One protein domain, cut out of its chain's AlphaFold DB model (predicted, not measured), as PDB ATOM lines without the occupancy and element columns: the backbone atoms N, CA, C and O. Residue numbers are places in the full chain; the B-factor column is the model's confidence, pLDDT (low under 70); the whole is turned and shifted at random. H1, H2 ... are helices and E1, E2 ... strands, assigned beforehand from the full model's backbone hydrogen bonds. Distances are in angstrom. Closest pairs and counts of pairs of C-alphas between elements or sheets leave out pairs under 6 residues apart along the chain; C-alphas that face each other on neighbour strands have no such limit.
ATOM      1  N   PHE A 274     124.869  93.853  86.556       85.31
ATOM      2  CA  PHE A 274     123.817  93.804  85.550       85.31
ATOM      3  C   PHE A 274     123.074  95.139  85.507       85.31
ATOM      4  O   PHE A 274     122.936  95.824  86.524       85.31
ATOM      5  N   THR A 275     122.576  95.485  84.329       87.44
ATOM      6  CA  THR A 275     121.665  96.607  84.098       87.44
ATOM      7  C   THR A 275     120.467  96.129  83.281       87.44
ATOM      8  O   THR A 275     120.595  95.134  82.563       87.44
ATOM      9  N   PRO A 276     119.317  96.825  83.338       88.00
ATOM     10  CA  PRO A 276     118.307  96.690  82.297       88.00
ATOM     11  C   PRO A 276     118.963  96.881  80.926       88.00
ATOM     12  O   PRO A 276     119.855  97.723  80.783       88.00
ATOM     13  N   ILE A 277     118.552  96.071  79.956       88.00
ATOM     14  CA  ILE A 277     118.983  96.203  78.565       88.00
ATOM     15  C   ILE A 277     118.498  97.537  77.969       88.00
ATOM     16  O   ILE A 277     117.477  98.088  78.389       88.00
ATOM     17  N   ASP A 278     119.235  98.068  76.995       87.38
ATOM     18  CA  ASP A 278     118.801  99.243  76.240       87.38
ATOM     19  C   ASP A 278     117.533  98.965  75.402       87.38
ATOM     20  O   ASP A 278     117.317  97.848  74.929       87.38
ATOM     21  N   LYS A 279     116.687  99.987  75.207       87.50
ATOM     22  CA  LYS A 279     115.394  99.840  74.517       87.50
ATOM     23  C   LYS A 279     115.537  99.513  73.033       87.50
ATOM     24  O   LYS A 279     114.778  98.681  72.535       87.50
ATOM     25  N   ASP A 280     116.496 100.120  72.341       87.88
ATOM     26  CA  ASP A 280     116.694  99.894  70.908       87.88
ATOM     27  C   ASP A 280     117.321  98.508  70.694       87.88
ATOM     28  O   ASP A 280     116.946  97.767  69.782       87.88
ATOM     29  N   HIS A 281     118.214  98.102  71.607       86.69
ATOM     30  CA  HIS A 281     118.795  96.758  71.631       86.69
ATOM     31  C   HIS A 281     117.747  95.669  71.901       86.69
ATOM     32  O   HIS A 281     117.682  94.695  71.151       86.69
ATOM     33  N   LEU A 282     116.886  95.844  72.910       88.62
ATOM     34  CA  LEU A 282     115.803  94.900  73.204       88.62
ATOM     35  C   LEU A 282     114.807  94.800  72.044       88.62
ATOM     36  O   LEU A 282     114.451  93.693  71.651       88.62
ATOM     37  N   SER A 283     114.425  95.934  71.450       89.31
ATOM     38  CA  SER A 283     113.542  95.965  70.276       89.31
ATOM     39  C   SER A 283     114.153  95.214  69.088       89.31
ATOM     40  O   SER A 283     113.449  94.501  68.375       89.31
ATOM     41  N   SER A 284     115.476  95.306  68.897       89.00
ATOM     42  CA  SER A 284     116.195  94.548  67.868       89.00
ATOM     43  C   SER A 284     116.175  93.036  68.131       89.00
ATOM     44  O   SER A 284     115.859  92.276  67.217       89.00
ATOM     45  N   ILE A 285     116.427  92.595  69.371       89.19
ATOM     46  CA  ILE A 285     116.347  91.177  69.771       89.19
ATOM     47  C   ILE A 285     114.923  90.638  69.576       89.19
ATOM     48  O   ILE A 285     114.729  89.617  68.912       89.19
ATOM     49  N   GLN A 286     113.924  91.346  70.110       90.25
ATOM     50  CA  GLN A 286     112.513  90.967  70.016       90.25
ATOM     51  C   GLN A 286     112.043  90.911  68.561       90.25
ATOM     52  O   GLN A 286     111.350  89.969  68.194       90.25
ATOM     53  N   SER A 287     112.463  91.848  67.703       90.12
ATOM     54  CA  SER A 287     112.129  91.827  66.274       90.12
ATOM     55  C   SER A 287     112.828  90.704  65.497       90.12
ATOM     56  O   SER A 287     112.273  90.231  64.505       90.12
ATOM     57  N   PHE A 288     114.039  90.299  65.897       89.81
ATOM     58  CA  PHE A 288     114.821  89.274  65.197       89.81
ATOM     59  C   PHE A 288     114.316  87.857  65.499       89.81
ATOM     60  O   PHE A 288     114.109  87.078  64.571       89.81
ATOM     61  N   PHE A 289     114.065  87.548  66.775       89.94
ATOM     62  CA  PHE A 289     113.581  86.240  67.246       89.94
ATOM     63  C   PHE A 289     112.042  86.149  67.384       89.94
ATOM     64  O   PHE A 289     111.502  85.068  67.613       89.94
ATOM     65  N   ALA A 290     111.326  87.271  67.223       89.44
ATOM     66  CA  ALA A 290     109.877  87.399  67.432       89.44
ATOM     67  C   ALA A 290     109.422  86.854  68.800       89.44
ATOM     68  O   ALA A 290     108.589  85.953  68.869       89.44
ATOM     69  N   LEU A 291     110.015  87.380  69.878       88.19
ATOM     70  CA  LEU A 291     109.797  86.903  71.250       88.19
ATOM     71  C   LEU A 291     108.464  87.388  71.841       88.19
ATOM     72  O   LEU A 291     108.140  88.575  71.755       88.19
ATOM     73  N   ARG A 292     107.725  86.489  72.499       76.69
ATOM     74  CA  ARG A 292     106.525  86.812  73.297       76.69
ATOM     75  C   ARG A 292     106.953  87.423  74.641       76.69
ATOM     76  O   ARG A 292     107.691  86.803  75.392       76.69
ATOM     77  N   SER A 293     106.501  88.641  74.941       67.25
ATOM     78  CA  SER A 293     107.127  89.582  75.896       67.25
ATOM     79  C   SER A 293     107.019  89.278  77.410       67.25
ATOM     80  O   SER A 293     106.852  90.210  78.197       67.25
ATOM     81  N   ASN A 294     107.107  88.017  77.841       69.50
ATOM     82  CA  ASN A 294     106.946  87.621  79.250       69.50
ATOM     83  C   ASN A 294     108.270  87.672  80.038       69.50
ATOM     84  O   ASN A 294     108.307  88.123  81.187       69.50
ATOM     85  N   SER A 295     109.365  87.230  79.419       80.44
ATOM     86  CA  SER A 295     110.719  87.249  79.984       80.44
ATOM     87  C   SER A 295     111.309  88.653  80.175       80.44
ATOM     88  O   SER A 295     111.145  89.545  79.342       80.44
ATOM     89  N   SER A 296     112.067  88.854  81.264       89.50
ATOM     90  CA  SER A 296     112.837  90.085  81.506       89.50
ATOM     91  C   SER A 296     114.303  89.918  81.100       89.50
ATOM     92  O   SER A 296     114.943  88.923  81.437       89.50
ATOM     93  N   PHE A 297     114.857  90.920  80.412       90.81
ATOM     94  CA  PHE A 297     116.204  90.868  79.831       90.81
ATOM     95  C   PHE A 297     117.173  91.814  80.555       90.81
ATOM     96  O   PHE A 297     116.910  93.010  80.705       90.81
ATOM     97  N   LEU A 298     118.322  91.284  80.984       91.00
ATOM     98  CA  LEU A 298     119.405  92.043  81.620       91.00
ATOM     99  C   LEU A 298     120.689  91.986  80.792       91.00
ATOM    100  O   LEU A 298     121.100  90.919  80.341       91.00
ATOM    101  N   GLU A 299     121.385  93.113  80.676       89.06
ATOM    102  CA  GLU A 299     122.704  93.195  80.048       89.06
ATOM    103  C   GLU A 299     123.809  93.172  81.121       89.06
ATOM    104  O   GLU A 299     123.760  93.922  82.102       89.06
ATOM    105  N   ARG A 300     124.834  92.322  80.954       84.50
ATOM    106  CA  ARG A 300     125.977  92.263  81.882       84.50
ATOM    107  C   ARG A 300     127.072  93.260  81.500       84.50
ATOM    108  O   ARG A 300     127.697  93.172  80.439       84.50
ATOM    109  N   ALA A 301     127.363  94.175  82.420       71.06
ATOM    110  CA  ALA A 301     128.349  95.233  82.269       71.06
ATOM    111  C   ALA A 301     129.680  94.929  82.991       71.06
ATOM    112  O   ALA A 301     129.791  94.104  83.901       71.06
ATOM    113  N   GLY A 302     130.734  95.644  82.588       63.88
ATOM    114  CA  GLY A 302     131.990  95.750  83.342       63.88
ATOM    115  C   GLY A 302     133.050  94.661  83.122       63.88
ATOM    116  O   GLY A 302     134.205  94.895  83.478       63.88
ATOM    117  N   MET A 303     132.737  93.514  82.502       63.88
ATOM    118  CA  MET A 303     133.721  92.440  82.274       63.88
ATOM    119  C   MET A 303     134.355  92.458  80.874       63.88
ATOM    120  O   MET A 303     133.704  92.705  79.865       63.88
ATOM    121  N   ALA A 304     135.656  92.159  80.804       52.12
ATOM    122  CA  ALA A 304     136.462  92.365  79.597       52.12
ATOM    123  C   ALA A 304     136.211  91.367  78.447       52.12
ATOM    124  O   ALA A 304     136.497  91.708  77.302       52.12
ATOM    125  N   ARG A 305     135.708  90.156  78.740       56.34
ATOM    126  CA  ARG A 305     135.449  89.077  77.757       56.34
ATOM    127  C   ARG A 305     133.967  88.854  77.423       56.34
ATOM    128  O   ARG A 305     133.672  88.143  76.479       56.34
ATOM    129  N   GLN A 306     133.060  89.448  78.194       61.94
ATOM    130  CA  GLN A 306     131.604  89.331  78.050       61.94
ATOM    131  C   GLN A 306     131.001  90.717  78.317       61.94
ATOM    132  O   GLN A 306     130.413  90.967  79.367       61.94
ATOM    133  N   LYS A 307     131.247  91.650  77.393       62.91
ATOM    134  CA  LYS A 307     130.469  92.894  77.291       62.91
ATOM    135  C   LYS A 307     129.182  92.555  76.549       62.91
ATOM    136  O   LYS A 307     129.276  91.782  75.605       62.91
ATOM    137  N   ARG A 308     128.046  93.150  76.908       74.94
ATOM    138  CA  ARG A 308     126.749  92.894  76.253       74.94
ATOM    139  C   ARG A 308     126.309  91.422  76.253       74.94
ATOM    140  O   ARG A 308     125.643  90.963  75.339       74.94
ATOM    141  N   ALA A 309     126.705  90.665  77.276       86.31
ATOM    142  CA  ALA A 309     126.114  89.353  77.524       86.31
ATOM    143  C   ALA A 309     124.676  89.564  78.018       86.31
ATOM    144  O   ALA A 309     124.496  90.207  79.056       86.31
ATOM    145  N   VAL A 310     123.685  89.059  77.283       90.69
ATOM    146  CA  VAL A 310     122.266  89.217  77.621       90.69
ATOM    147  C   VAL A 310     121.783  87.988  78.378       90.69
ATOM    148  O   VAL A 310     122.068  86.847  78.008       90.69
ATOM    149  N   HIS A 311     121.058  88.233  79.461       92.62
ATOM    150  CA  HIS A 311     120.516  87.223  80.350       92.62
ATOM    151  C   HIS A 311     118.994  87.324  80.436       92.62
ATOM    152  O   HIS A 311     118.459  88.426  80.557       92.62
ATOM    153  N   VAL A 312     118.326  86.172  80.424       92.25
ATOM    154  CA  VAL A 312     116.887  86.018  80.666       92.25
ATOM    155  C   VAL A 312     116.665  85.731  82.148       92.25
ATOM    156  O   VAL A 312     117.296  84.843  82.726       92.25
ATOM    157  N   VAL A 313     115.774  86.500  82.767       92.00
ATOM    158  CA  VAL A 313     115.400  86.411  84.183       92.00
ATOM    159  C   VAL A 313     113.895  86.622  84.358       92.00
ATOM    160  O   VAL A 313     113.237  87.250  83.527       92.00
ATOM    161  N   THR A 314     113.345  86.164  85.482       90.69
ATOM    162  CA  THR A 314     112.001  86.579  85.908       90.69
ATOM    163  C   THR A 314     112.010  88.049  86.364       90.69
ATOM    164  O   THR A 314     113.050  88.534  86.829       90.69
ATOM    165  N   PRO A 315     110.873  88.774  86.306       89.81
ATOM    166  CA  PRO A 315     110.800  90.176  86.737       89.81
ATOM    167  C   PRO A 315     111.284  90.411  88.180       89.81
ATOM    168  O   PRO A 315     112.018  91.363  88.441       89.81
ATOM    169  N   ALA A 316     110.965  89.498  89.105       89.88
ATOM    170  CA  ALA A 316     111.416  89.572  90.498       89.88
ATOM    171  C   ALA A 316     112.949  89.477  90.635       89.88
ATOM    172  O   ALA A 316     113.558  90.202  91.423       89.88
ATOM    173  N   VAL A 317     113.602  88.623  89.833       89.94
ATOM    174  CA  VAL A 317     115.070  88.539  89.790       89.94
ATOM    175  C   VAL A 317     115.665  89.784  89.127       89.94
ATOM    176  O   VAL A 317     116.699  90.271  89.587       89.94
ATOM    177  N   ALA A 318     115.011  90.349  88.105       90.25
ATOM    178  CA  ALA A 318     115.438  91.605  87.490       90.25
ATOM    179  C   ALA A 318     115.470  92.760  88.506       90.25
ATOM    180  O   ALA A 318     116.479  93.465  88.600       90.25
ATOM    181  N   GLU A 319     114.417  92.922  89.313       89.88
ATOM    182  CA  GLU A 319     114.355  93.947  90.359       89.88
ATOM    183  C   GLU A 319     115.393  93.704  91.469       89.88
ATOM    184  O   GLU A 319     116.173  94.602  91.804       89.88
ATOM    185  N   LEU A 320     115.473  92.479  92.000       88.31
ATOM    186  CA  LEU A 320     116.443  92.098  93.032       88.31
ATOM    187  C   LEU A 320     117.883  92.435  92.604       88.31
ATOM    188  O   LEU A 320     118.642  93.055  93.354       88.31
ATOM    189  N   VAL A 321     118.250  92.071  91.374       87.44
ATOM    190  CA  VAL A 321     119.597  92.259  90.821       87.44
ATOM    191  C   VAL A 321     119.896  93.727  90.487       87.44
ATOM    192  O   VAL A 321     121.004  94.197  90.763       87.44
ATOM    193  N   THR A 322     118.946  94.467  89.905       85.94
ATOM    194  CA  THR A 322     119.190  95.836  89.399       85.94
ATOM    195  C   THR A 322     118.883  96.956  90.396       85.94
ATOM    196  O   THR A 322     119.482  98.031  90.281       85.94
ATOM    197  N   SER A 323     118.033  96.706  91.395       84.69
ATOM    198  CA  SER A 323     117.670  97.669  92.443       84.69
ATOM    199  C   SER A 323     118.323  97.335  93.786       84.69
ATOM    200  O   SER A 323     119.022  98.174  94.353       84.69
ATOM    201  N   GLN A 324     118.134  96.116  94.303       82.88
ATOM    202  CA  GLN A 324     118.457  95.804  95.705       82.88
ATOM    203  C   GLN A 324     119.923  95.391  95.928       82.88
ATOM    204  O   GLN A 324     120.550  95.815  96.902       82.88
ATOM    205  N   LEU A 325     120.480  94.567  95.033       82.06
ATOM    206  CA  LEU A 325     121.840  94.014  95.139       82.06
ATOM    207  C   LEU A 325     122.897  94.823  94.366       82.06
ATOM    208  O   LEU A 325     124.100  94.575  94.504       82.06
ATOM    209  N   ARG A 326     122.469  95.804  93.564       80.00
ATOM    210  CA  ARG A 326     123.327  96.595  92.674       80.00
ATOM    211  C   ARG A 326     124.449  97.300  93.439       80.00
ATOM    212  O   ARG A 326     124.211  98.148  94.292       80.00
ATOM    213  N   GLY A 327     125.694  96.950  93.112       74.19
ATOM    214  CA  GLY A 327     126.893  97.485  93.767       74.19
ATOM    215  C   GLY A 327     127.187  96.900  95.156       74.19
ATOM    216  O   GLY A 327     128.262  97.163  95.685       74.19
ATOM    217  N   ARG A 328     126.288  96.082  95.721       78.25
ATOM    218  CA  ARG A 328     126.503  95.345  96.979       78.25
ATOM    219  C   ARG A 328     127.148  93.979  96.737       78.25
ATOM    220  O   ARG A 328     127.952  93.537  97.549       78.25
ATOM    221  N   LEU A 329     126.822  93.330  95.614       78.81
ATOM    222  CA  LEU A 329     127.389  92.044  95.192       78.81
ATOM    223  C   LEU A 329     127.918  92.105  93.750       78.81
ATOM    224  O   LEU A 329     127.355  92.786  92.894       78.81
ATOM    225  N   SER A 330     128.989  91.350  93.484       77.50
ATOM    226  CA  SER A 330     129.527  91.087  92.139       77.50
ATOM    227  C   SER A 330     128.863  89.828  91.581       77.50
ATOM    228  O   SER A 330     129.295  88.714  91.884       77.50
ATOM    229  N   ILE A 331     127.821  89.988  90.769       79.94
ATOM    230  CA  ILE A 331     127.007  88.875  90.265       79.94
ATOM    231  C   ILE A 331     127.572  88.417  88.911       79.94
ATOM    232  O   ILE A 331     127.728  89.212  87.983       79.94
ATOM    233  N   TYR A 332     127.923  87.131  88.799       77.94
ATOM    234  CA  TYR A 332     128.589  86.584  87.605       77.94
ATOM    235  C   TYR A 332     127.592  86.064  86.551       77.94
ATOM    236  O   TYR A 332     127.742  86.355  85.364       77.94
ATOM    237  N   HIS A 333     126.536  85.380  86.996       82.00
ATOM    238  CA  HIS A 333     125.358  85.021  86.202       82.00
ATOM    239  C   HIS A 333     124.093  85.387  86.993       82.00
ATOM    240  O   HIS A 333     124.090  85.281  88.219       82.00
ATOM    241  N   ALA A 334     123.035  85.791  86.294       86.25
ATOM    242  CA  ALA A 334     121.680  85.929  86.822       86.25
ATOM    243  C   ALA A 334     120.732  85.269  85.813       86.25
ATOM    244  O   ALA A 334     120.838  85.571  84.626       86.25
ATOM    245  N   GLY A 335     119.874  84.344  86.253       90.25
ATOM    246  CA  GLY A 335     119.058  83.526  85.345       90.25
ATOM    247  C   GLY A 335     119.876  82.837  84.244       90.25
ATOM    248  O   GLY A 335     121.040  82.479  84.453       90.25
ATOM    249  N   VAL A 336     119.276  82.681  83.066       91.62
ATOM    250  CA  VAL A 336     119.885  82.009  81.908       91.62
ATOM    251  C   VAL A 336     120.716  83.001  81.096       91.62
ATOM    252  O   VAL A 336     120.241  84.078  80.745       91.62
ATOM    253  N   PHE A 337     121.961  82.650  80.761       91.94
ATOM    254  CA  PHE A 337     122.782  83.421  79.821       91.94
ATOM    255  C   PHE A 337     122.322  83.123  78.388       91.94
ATOM    256  O   PHE A 337     122.769  82.142  77.803       91.94
ATOM    257  N   ALA A 338     121.411  83.933  77.847       92.06
ATOM    258  CA  ALA A 338     120.638  83.571  76.659       92.06
ATOM    259  C   ALA A 338     121.267  83.998  75.321       92.06
ATOM    260  O   ALA A 338     121.214  83.239  74.356       92.06
ATOM    261  N   LEU A 339     121.873  85.190  75.252       91.12
ATOM    262  CA  LEU A 339     122.464  85.717  74.014       91.12
ATOM    263  C   LEU A 339     123.864  86.288  74.270       91.12
ATOM    264  O   LEU A 339     124.106  86.983  75.265       91.12
ATOM    265  N   ARG A 340     124.790  86.028  73.345       88.12
ATOM    266  CA  ARG A 340     126.161  86.560  73.342       88.12
ATOM    267  C   ARG A 340     126.360  87.516  72.156       88.12
ATOM    268  O   ARG A 340     125.762  87.288  71.112       88.12
ATOM    269  N   PRO A 341     127.232  88.534  72.253       82.25
ATOM    270  CA  PRO A 341     127.442  89.467  71.149       82.25
ATOM    271  C   PRO A 341     127.905  88.748  69.885       82.25
ATOM    272  O   PRO A 341     128.850  87.957  69.951       82.25
ATOM    273  N   GLY A 342     127.284  89.076  68.753       73.88
ATOM    274  CA  GLY A 342     127.687  88.562  67.449       73.88
ATOM    275  C   GLY A 342     129.143  88.892  67.109       73.88
ATOM    276  O   GLY A 342     129.649  89.979  67.398       73.88
ATOM    277  N   THR A 343     129.830  87.937  66.485       64.81
ATOM    278  CA  THR A 343     131.245  88.050  66.086       64.81
ATOM    279  C   THR A 343     131.460  88.673  64.696       64.81
ATOM    280  O   THR A 343     132.605  88.859  64.273       64.81
ATOM    281  N   GLY A 344     130.375  89.013  63.994       56.81
ATOM    282  CA  GLY A 344     130.378  89.564  62.638       56.81
ATOM    283  C   GLY A 344     130.896  91.004  62.509       56.81
ATOM    284  O   GLY A 344     130.982  91.764  63.472       56.81
ATOM    285  N   ILE A 345     131.241  91.382  61.273       47.69
ATOM    286  CA  ILE A 345     131.586  92.770  60.900       47.69
ATOM    287  C   ILE A 345     130.313  93.604  60.673       47.69
ATOM    288  O   ILE A 345     130.311  94.811  60.914       47.69
ATOM    289  N   GLU A 346     129.231  92.959  60.243       46.38
ATOM    290  CA  GLU A 346     127.894  93.544  60.190       46.38
ATOM    291  C   GLU A 346     127.242  93.413  61.570       46.38
ATOM    292  O   GLU A 346     127.240  92.341  62.171       46.38
ATOM    293  N   ALA A 347     126.731  94.524  62.103       46.06
ATOM    294  CA  ALA A 347     126.287  94.636  63.494       46.06
ATOM    295  C   ALA A 347     124.849  94.120  63.710       46.06
ATOM    296  O   ALA A 347     124.033  94.798  64.333       46.06
ATOM    297  N   VAL A 348     124.527  92.952  63.147       50.78
ATOM    298  CA  VAL A 348     123.167  92.398  63.096       50.78
ATOM    299  C   VAL A 348     123.079  91.116  63.923       50.78
ATOM    300  O   VAL A 348     123.743  90.130  63.615       50.78
ATOM    301  N   ALA A 349     122.198  91.159  64.927       67.56
ATOM    302  CA  ALA A 349     121.866  90.106  65.889       67.56
ATOM    303  C   ALA A 349     122.977  89.652  66.858       67.56
ATOM    304  O   ALA A 349     124.161  89.542  66.537       67.56
ATOM    305  N   ASP A 350     122.547  89.350  68.081       84.88
ATOM    306  CA  ASP A 350     123.322  88.573  69.041       84.88
ATOM    307  C   ASP A 350     123.206  87.072  68.706       84.88
ATOM    308  O   ASP A 350     122.190  86.596  68.195       84.88
ATOM    309  N   GLU A 351     124.263  86.315  68.985       89.69
ATOM    310  CA  GLU A 351     124.306  84.865  68.810       89.69
ATOM    311  C   GLU A 351     123.593  84.170  69.985       89.69
ATOM    312  O   GLU A 351     123.857  84.472  71.153       89.69
ATOM    313  N   LEU A 352     122.712  83.215  69.682       92.06
ATOM    314  CA  LEU A 352     122.009  82.397  70.673       92.06
ATOM    315  C   LEU A 352     122.994  81.454  71.393       92.06
ATOM    316  O   LEU A 352     124.018  81.049  70.834       92.06
ATOM    317  N   THR A 353     122.723  81.125  72.655       93.00
ATOM    318  CA  THR A 353     123.501  80.142  73.434       93.00
ATOM    319  C   THR A 353     122.721  78.831  73.563       93.00
ATOM    320  O   THR A 353     121.504  78.819  73.407       93.00
TER     321      THR A 353
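AT A GLANCE: This is residues 274 to 353 of the 472 residues of a protein of Phytophthora nicotianae (UniProt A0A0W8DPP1). A small, strongly twisted sheet of four strands has helix H2 packed across one face, over E1 and E2, while H1 only grazes the sheet. After E4 the printed part runs out in a loop and folds back, and residues 351 to 352 pair with E4. The 80 printed residues include two named helices and four named strands, in the order E1 H1 E2 E3 H2 E4; the sheet, E1 - E2 - E3 - E4, is antiparallel throughout, and the class is mixed. The whole is compact, with a radius of gyration of the C-alphas of 12.5 A and spans of 37 by 30 by 20 A.

IN THESE COORDINATES: E2, residues 296 to 301, is 16.4 A long, and E3, residues 309 to 313, 13.0 A. E1 is residues 274 to 276, from C-alpha 274 at (123.817, 93.804, 85.550), and E4 residues 336 to 340, to C-alpha 340 at (126.161, 86.560, 73.342). H1, residues 279 to 289, is 15.5 A long; H2, residues 315 to 324, 13.1 A.

HOW THE PARTS SIT: E2 and E3 form a hairpin, with N 298 and O 311 at 2.9 A. N 275 and O 299 of E1 and E2 are 3.0 A apart; N 310 and O 339 of E3 and E4, 2.9 A. H2 makes two layers with the sheet, a helix on one face, at a height of 8.5 A over the sheet; the closest C-alphas of E1 and H2, Thr 275 and Thr 322, are 5.9 A apart. H1 grazes the sheet with residues 281 to 285. In H1 and H2 every O i to N i+4 pair is within hydrogen-bond range.

THE WHOLE: The C-alphas farthest apart, Gln 324 and Ile 345, are 37.3 A apart. The printed part has no cut, and the link from H2 to E4 is long. pLDDT is under 70 at residues 293 to 294, 302 to 307 and 343 to 349.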